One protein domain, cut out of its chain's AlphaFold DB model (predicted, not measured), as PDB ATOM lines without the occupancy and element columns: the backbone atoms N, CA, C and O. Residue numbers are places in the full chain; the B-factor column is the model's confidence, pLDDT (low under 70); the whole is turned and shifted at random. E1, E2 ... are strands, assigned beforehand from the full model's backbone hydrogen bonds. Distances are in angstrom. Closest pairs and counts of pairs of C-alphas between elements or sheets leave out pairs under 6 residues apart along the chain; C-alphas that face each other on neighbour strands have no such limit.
ATOM      1  N   LEU A  30      96.797 112.343 106.745       91.19
ATOM      2  CA  LEU A  30      97.489 113.538 106.237       91.19
ATOM      3  C   LEU A  30      96.936 114.845 106.824       91.19
ATOM      4  O   LEU A  30      97.173 115.907 106.256       91.19
ATOM      5  N   SER A  31      96.186 114.791 107.926       92.50
ATOM      6  CA  SER A  31      95.584 115.988 108.519       92.50
ATOM      7  C   SER A  31      96.659 117.005 108.898       92.50
ATOM      8  O   SER A  31      97.659 116.664 109.532       92.50
ATOM      9  N   GLY A  32      96.466 118.257 108.480       91.19
ATOM     10  CA  GLY A  32      97.451 119.326 108.662       91.19
ATOM     11  C   GLY A  32      98.676 119.257 107.740       91.19
ATOM     12  O   GLY A  32      99.589 120.069 107.897       91.19
ATOM     13  N   LEU A  33      98.725 118.329 106.772       92.19
ATOM     14  CA  LEU A  33      99.760 118.336 105.738       92.19
ATOM     15  C   LEU A  33      99.659 119.624 104.916       92.19
ATOM     16  O   LEU A  33      98.599 119.940 104.379       92.19
ATOM     17  N   VAL A  34     100.787 120.306 104.744       94.00
ATOM     18  CA  VAL A  34     100.924 121.417 103.799       94.00
ATOM     19  C   VAL A  34     101.873 120.995 102.688       94.00
ATOM     20  O   VAL A  34     103.002 120.574 102.942       94.00
ATOM     21  N   VAL A  35     101.408 121.099 101.447       91.69
ATOM     22  CA  VAL A  35     102.208 120.872 100.247       91.69
ATOM     23  C   VAL A  35     102.567 122.220  99.650       91.69
ATOM     24  O   VAL A  35     101.697 122.948  99.180       91.69
ATOM     25  N   HIS A  36     103.864 122.513  99.638       93.44
ATOM     26  CA  HIS A  36     104.414 123.684  98.980       93.44
ATOM     27  C   HIS A  36     104.911 123.309  97.579       93.44
ATOM     28  O   HIS A  36     105.881 122.557  97.447       93.44
ATOM     29  N   ALA A  37     104.261 123.814  96.532       92.50
ATOM     30  CA  ALA A  37     104.655 123.575  95.147       92.50
ATOM     31  C   ALA A  37     105.208 124.858  94.521       92.50
ATOM     32  O   ALA A  37     104.629 125.927  94.669       92.50
ATOM     33  N   THR A  38     106.326 124.742  93.807       94.31
ATOM     34  CA  THR A  38     107.017 125.856  93.144       94.31
ATOM     35  C   THR A  38     107.551 125.389  91.800       94.31
ATOM     36  O   THR A  38     107.980 124.241  91.668       94.31
ATOM     37  N   THR A  39     107.553 126.275  90.806       93.38
ATOM     38  CA  THR A  39     108.094 125.984  89.476       93.38
ATOM     39  C   THR A  39     109.377 126.762  89.216       93.38
ATOM     40  O   THR A  39     109.429 127.979  89.409       93.38
ATOM     41  N   TRP A  40     110.391 126.062  88.712       95.25
ATOM     42  CA  TRP A  40     111.591 126.636  88.109       95.25
ATOM     43  C   TRP A  40     112.105 125.702  87.014       95.25
ATOM     44  O   TRP A  40     111.795 124.510  87.025       95.25
ATOM     45  N   ASP A  41     112.879 126.236  86.074       93.44
ATOM     46  CA  ASP A  41     113.428 125.443  84.976       93.44
ATOM     47  C   ASP A  41     114.686 124.669  85.416       93.44
ATOM     48  O   ASP A  41     115.624 125.247  85.985       93.44
ATOM     49  N   TRP A  42     114.689 123.360  85.140       90.25
ATOM     50  CA  TRP A  42     115.807 122.444  85.368       90.25
ATOM     51  C   TRP A  42     116.218 121.788  84.051       90.25
ATOM     52  O   TRP A  42     115.473 120.986  83.490       90.25
ATOM     53  N   ASP A  43     117.443 122.065  83.614       86.31
ATOM     54  CA  ASP A  43     118.016 121.533  82.374       86.31
ATOM     55  C   ASP A  43     119.462 121.068  82.619       86.31
ATOM     56  O   ASP A  43     120.431 121.699  82.203       86.31
ATOM     57  N   GLY A  44     119.622 120.022  83.441       89.31
ATOM     58  CA  GLY A  44     120.936 119.564  83.935       89.31
ATOM     59  C   GLY A  44     121.516 120.413  85.079       89.31
ATOM     60  O   GLY A  44     122.615 120.146  85.563       89.31
ATOM     61  N   GLY A  45     120.754 121.409  85.523       92.19
ATOM     62  CA  GLY A  45     121.036 122.351  86.599       92.19
ATOM     63  C   GLY A  45     119.905 123.380  86.674       92.19
ATOM     64  O   GLY A  45     119.119 123.510  85.731       92.19
ATOM     65  N   TRP A  46     119.806 124.120  87.780       92.62
ATOM     66  CA  TRP A  46     118.841 125.217  87.881       92.62
ATOM     67  C   TRP A  46     119.282 126.381  86.995       92.62
ATOM     68  O   TRP A  46     120.418 126.848  87.107       92.62
ATOM     69  N   ARG A  47     118.385 126.882  86.136       95.31
ATOM     70  CA  ARG A  47     118.661 128.100  85.358       95.31
ATOM     71  C   ARG A  47     118.960 129.265  86.301       95.31
ATOM     72  O   ARG A  47     118.239 129.470  87.275       95.31
ATOM     73  N   GLY A  48     120.002 130.037  86.001       95.88
ATOM     74  CA  GLY A  48     120.350 131.217  86.792       95.88
ATOM     75  C   GLY A  48     119.298 132.324  86.681       95.88
ATOM     76  O   GLY A  48     118.592 132.418  85.674       95.88
ATOM     77  N   LEU A  49     119.235 133.177  87.703       97.31
ATOM     78  CA  LEU A  49     118.431 134.399  87.730       97.31
ATOM     79  C   LEU A  49     119.357 135.612  87.591       97.31
ATOM     80  O   LEU A  49     120.338 135.742  88.323       97.31
ATOM     81  N   THR A  50     119.064 136.490  86.637       97.06
ATOM     82  CA  THR A  50     119.783 137.755  86.451       97.06
ATOM     83  C   THR A  50     118.788 138.904  86.308       97.06
ATOM     84  O   THR A  50     117.628 138.667  85.962       97.06
ATOM     85  N   PRO A  51     119.203 140.169  86.511       97.25
ATOM     86  CA  PRO A  51     118.269 141.285  86.392       97.25
ATOM     87  C   PRO A  51     117.598 141.359  85.014       97.25
ATOM     88  O   PRO A  51     116.390 141.563  84.925       97.25
ATOM     89  N   ALA A  52     118.360 141.130  83.940       97.38
ATOM     90  CA  ALA A  52     117.874 141.239  82.563       97.38
ATOM     91  C   ALA A  52     117.416 139.906  81.935       97.38
ATOM     92  O   ALA A  52     116.759 139.922  80.897       97.38
ATOM     93  N   GLY A  53     117.757 138.759  82.526       96.38
ATOM     94  CA  GLY A  53     117.606 137.458  81.871       96.38
ATOM     95  C   GLY A  53     118.597 137.259  80.719       96.38
ATOM     96  O   GLY A  53     119.568 138.001  80.570       96.38
ATOM     97  N   GLY A  54     118.392 136.205  79.931       94.62
ATOM     98  CA  GLY A  54     119.262 135.848  78.810       94.62
ATOM     99  C   GLY A  54     118.811 134.562  78.120       94.62
ATOM    100  O   GLY A  54     117.779 133.997  78.463       94.62
ATOM    101  N   GLY A  55     119.598 134.063  77.160       93.31
ATOM    102  CA  GLY A  55     119.231 132.857  76.395       93.31
ATOM    103  C   GLY A  55     119.064 131.588  77.246       93.31
ATOM    104  O   GLY A  55     118.325 130.685  76.872       93.31
ATOM    105  N   HIS A  56     119.724 131.540  78.406       91.81
ATOM    106  CA  HIS A  56     119.715 130.410  79.339       91.81
ATOM    107  C   HIS A  56     119.542 130.858  80.802       91.81
ATOM    108  O   HIS A  56     119.923 130.133  81.722       91.81
ATOM    109  N   THR A  57     119.005 132.059  81.035       94.94
ATOM    110  CA  THR A  57     118.775 132.608  82.379       94.94
ATOM    111  C   THR A  57     117.430 133.315  82.449       94.94
ATOM    112  O   THR A  57     117.017 133.984  81.501       94.94
ATOM    113  N   MET A  58     116.768 133.201  83.594       95.56
ATOM    114  CA  MET A  58     115.529 133.920  83.873       95.56
ATOM    115  C   MET A  58     115.839 135.369  84.264       95.56
ATOM    116  O   MET A  58     116.895 135.647  84.836       95.56
ATOM    117  N   GLY A  59     114.936 136.286  83.913       95.50
ATOM    118  CA  GLY A  59     115.048 137.716  84.205       95.50
ATOM    119  C   GLY A  59     114.230 138.154  85.419       95.50
ATOM    120  O   GLY A  59     113.323 137.441  85.842       95.50
ATOM    121  N   GLY A  60     114.501 139.361  85.922       95.81
ATOM    122  CA  GLY A  60     113.636 140.038  86.897       95.81
ATOM    123  C   GLY A  60     114.088 139.983  88.355       95.81
ATOM    124  O   GLY A  60     113.347 140.447  89.217       95.81
ATOM    125  N   GLY A  61     115.288 139.474  88.644       96.38
ATOM    126  CA  GLY A  61     115.808 139.428  90.012       96.38
ATOM    127  C   GLY A  61     117.326 139.312  90.093       96.38
ATOM    128  O   GLY A  61     118.027 139.154  89.094       96.38
ATOM    129  N   ASP A  62     117.841 139.409  91.305       96.75
ATOM    130  CA  ASP A  62     119.242 139.223  91.640       96.75
ATOM    131  C   ASP A  62     119.491 137.772  92.064       96.75
ATOM    132  O   ASP A  62     119.132 137.374  93.168       96.75
ATOM    133  N   GLY A  63     120.156 136.977  91.221       94.88
ATOM    134  CA  GLY A  63     120.445 135.569  91.514       94.88
ATOM    135  C   GLY A  63     121.331 135.306  92.737       94.88
ATOM    136  O   GLY A  63     121.479 134.148  93.116       94.88
ATOM    137  N   ALA A  64     121.917 136.334  93.363       95.44
ATOM    138  CA  ALA A  64     122.622 136.201  94.639       95.44
ATOM    139  C   ALA A  64     121.711 136.392  95.870       95.44
ATOM    140  O   ALA A  64     122.138 136.092  96.986       95.44
ATOM    141  N   ARG A  65     120.488 136.914  95.697       96.75
ATOM    142  CA  ARG A  65     119.569 137.275  96.795       96.75
ATOM    143  C   ARG A  65     118.166 136.703  96.635       96.75
ATOM    144  O   ARG A  65     117.578 136.259  97.617       96.75
ATOM    145  N   ASP A  66     117.639 136.733  95.420       96.31
ATOM    146  CA  ASP A  66     116.256 136.391  95.122       96.31
ATOM    147  C   ASP A  66     116.102 134.883  94.858       96.31
ATOM    148  O   ASP A  66     116.994 134.247  94.283       96.31
ATOM    149  N   PRO A  67     114.979 134.270  95.275       94.56
ATOM    150  CA  PRO A  67     114.765 132.842  95.104       94.56
ATOM    151  C   PRO A  67     114.514 132.469  93.639       94.56
ATOM    152  O   PRO A  67     113.848 133.184  92.891       94.56
ATOM    153  N   LEU A  68     114.957 131.269  93.258       94.81
ATOM    154  CA  LEU A  68     114.623 130.646  91.977       94.81
ATOM    155  C   LEU A  68     113.188 130.097  92.014       94.81
ATOM    156  O   LEU A  68     112.961 128.908  92.237       94.81
ATOM    157  N   ARG A  69     112.207 130.988  91.859       93.50
ATOM    158  CA  ARG A  69     110.776 130.668  91.848       93.50
ATOM    159  C   ARG A  69     110.054 131.506  90.809       93.50
ATOM    160  O   ARG A  69     110.102 132.728  90.859       93.50
ATOM    161  N   MET A  70     109.362 130.839  89.895       93.50
ATOM    162  CA  MET A  70     108.556 131.499  88.870       93.50
ATOM    163  C   MET A  70     107.105 131.649  89.326       93.50
ATOM    164  O   MET A  70     106.510 132.704  89.154       93.50
ATOM    165  N   ASP A  71     106.570 130.606  89.955       94.00
ATOM    166  CA  ASP A  71     105.244 130.573  90.567       94.00
ATOM    167  C   ASP A  71     105.297 129.642  91.787       94.00
ATOM    168  O   ASP A  71     106.180 128.777  91.873       94.00
ATOM    169  N   ALA A  72     104.385 129.825  92.740       94.75
ATOM    170  CA  ALA A  72     104.204 128.911  93.853       94.75
ATOM    171  C   ALA A  72     102.791 128.912  94.430       94.75
ATOM    172  O   ALA A  72     102.089 129.919  94.438       94.75
ATOM    173  N   ILE A  73     102.433 127.773  95.016       95.06
ATOM    174  CA  ILE A  73     101.170 127.569  95.715       95.06
ATOM    175  C   ILE A  73     101.376 126.718  96.966       95.06
ATOM    176  O   ILE A  73     102.181 125.784  96.975       95.06
ATOM    177  N   ASP A  74     100.604 127.034  98.003       95.25
ATOM    178  CA  ASP A  74     100.441 126.210  99.194       95.25
ATOM    179  C   ASP A  74      99.091 125.495  99.145       95.25
ATOM    180  O   ASP A  74      98.043 126.118  98.967       95.25
ATOM    181  N   LEU A  75      99.114 124.175  99.311       91.06
ATOM    182  CA  LEU A  75      97.925 123.335  99.407       91.06
ATOM    183  C   LEU A  75      97.874 122.727 100.804       91.06
ATOM    184  O   LEU A  75      98.764 121.966 101.180       91.06
ATOM    185  N   ALA A  76      96.833 123.040 101.569       90.38
ATOM    186  CA  ALA A  76      96.624 122.460 102.889       90.38
ATOM    187  C   ALA A  76      95.626 121.300 102.811       90.38
ATOM    188  O   ALA A  76      94.550 121.437 102.222       90.38
ATOM    189  N   SER A  77      95.971 120.170 103.426       84.94
ATOM    190  CA  SER A  77      94.968 119.179 103.805       84.94
ATOM    191  C   SER A  77      94.106 119.770 104.919       84.94
ATOM    192  O   SER A  77      94.669 120.353 105.853       84.94
ATOM    193  N   PRO A  78      92.775 119.602 104.856       72.19
ATOM    194  CA  PRO A  78      91.919 119.858 106.005       72.19
ATOM    195  C   PRO A  78      92.314 119.000 107.219       72.19
ATOM    196  O   PRO A  78      93.029 117.976 107.049       72.19
TER     197      PRO A  78
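This is residues 30 to 78 of the 78 residues of an uncharacterized protein of Xanthomonadaceae bacterium (UniProt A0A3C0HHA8). A long ribbon of two antiparallel strands, E1 and E5, forms an arm, and at one end of it sits a small head: the three-stranded sheet of E2, E4 and E3 with loops around it. Both ends of the printed part lie at the ribbon's other end. The printed part has 49 residues, no named helix and five named strands, E1 to E5 along the chain; the head's sheet, in the order E2, E4, E3, is mixed. The class is all strand, though under half of the residues, 21 of 49, are in named elements. The whole is only just loose, close to extended, with a radius of gyration of the C-alphas of 14.1 A and spans of 42 by 22 by 14 A.

E1, residues 34 to 39, is the antiparallel neighbour of E5, residues 71 to 76, at 166 degrees; N 35 and O 75 are within hydrogen-bond range at 2.8 A. C-alphas 38 and 72 face each other at 4.2 A. E2, residues 48 to 50, is parallel to E4, residues 57 to 59, at 36 degrees, with N 50 and O 58 2.9 A apart. E3, residues 52 to 54, and E4 form an antiparallel hairpin at 154 degrees, with N 54 and O 57 3.0 A apart. E2 and E3 meet only through their link. E1 and E5 are each apart from E2, E3 and E4.

E1 runs 16.7 A from C-alpha 34 at (100.924, 121.417, 103.799). E2, E3 and E4 have three residues each. E5 runs 17.1 A to C-alpha 76 at (96.624, 122.460, 102.889).

The C-alphas of Ser 31 and Gly 55, the two farthest apart, are 43.3 A apart. The link from E4 to E5, 11 residues, is long. The printed part has no cut, and no printed residue has a pLDDT under 70.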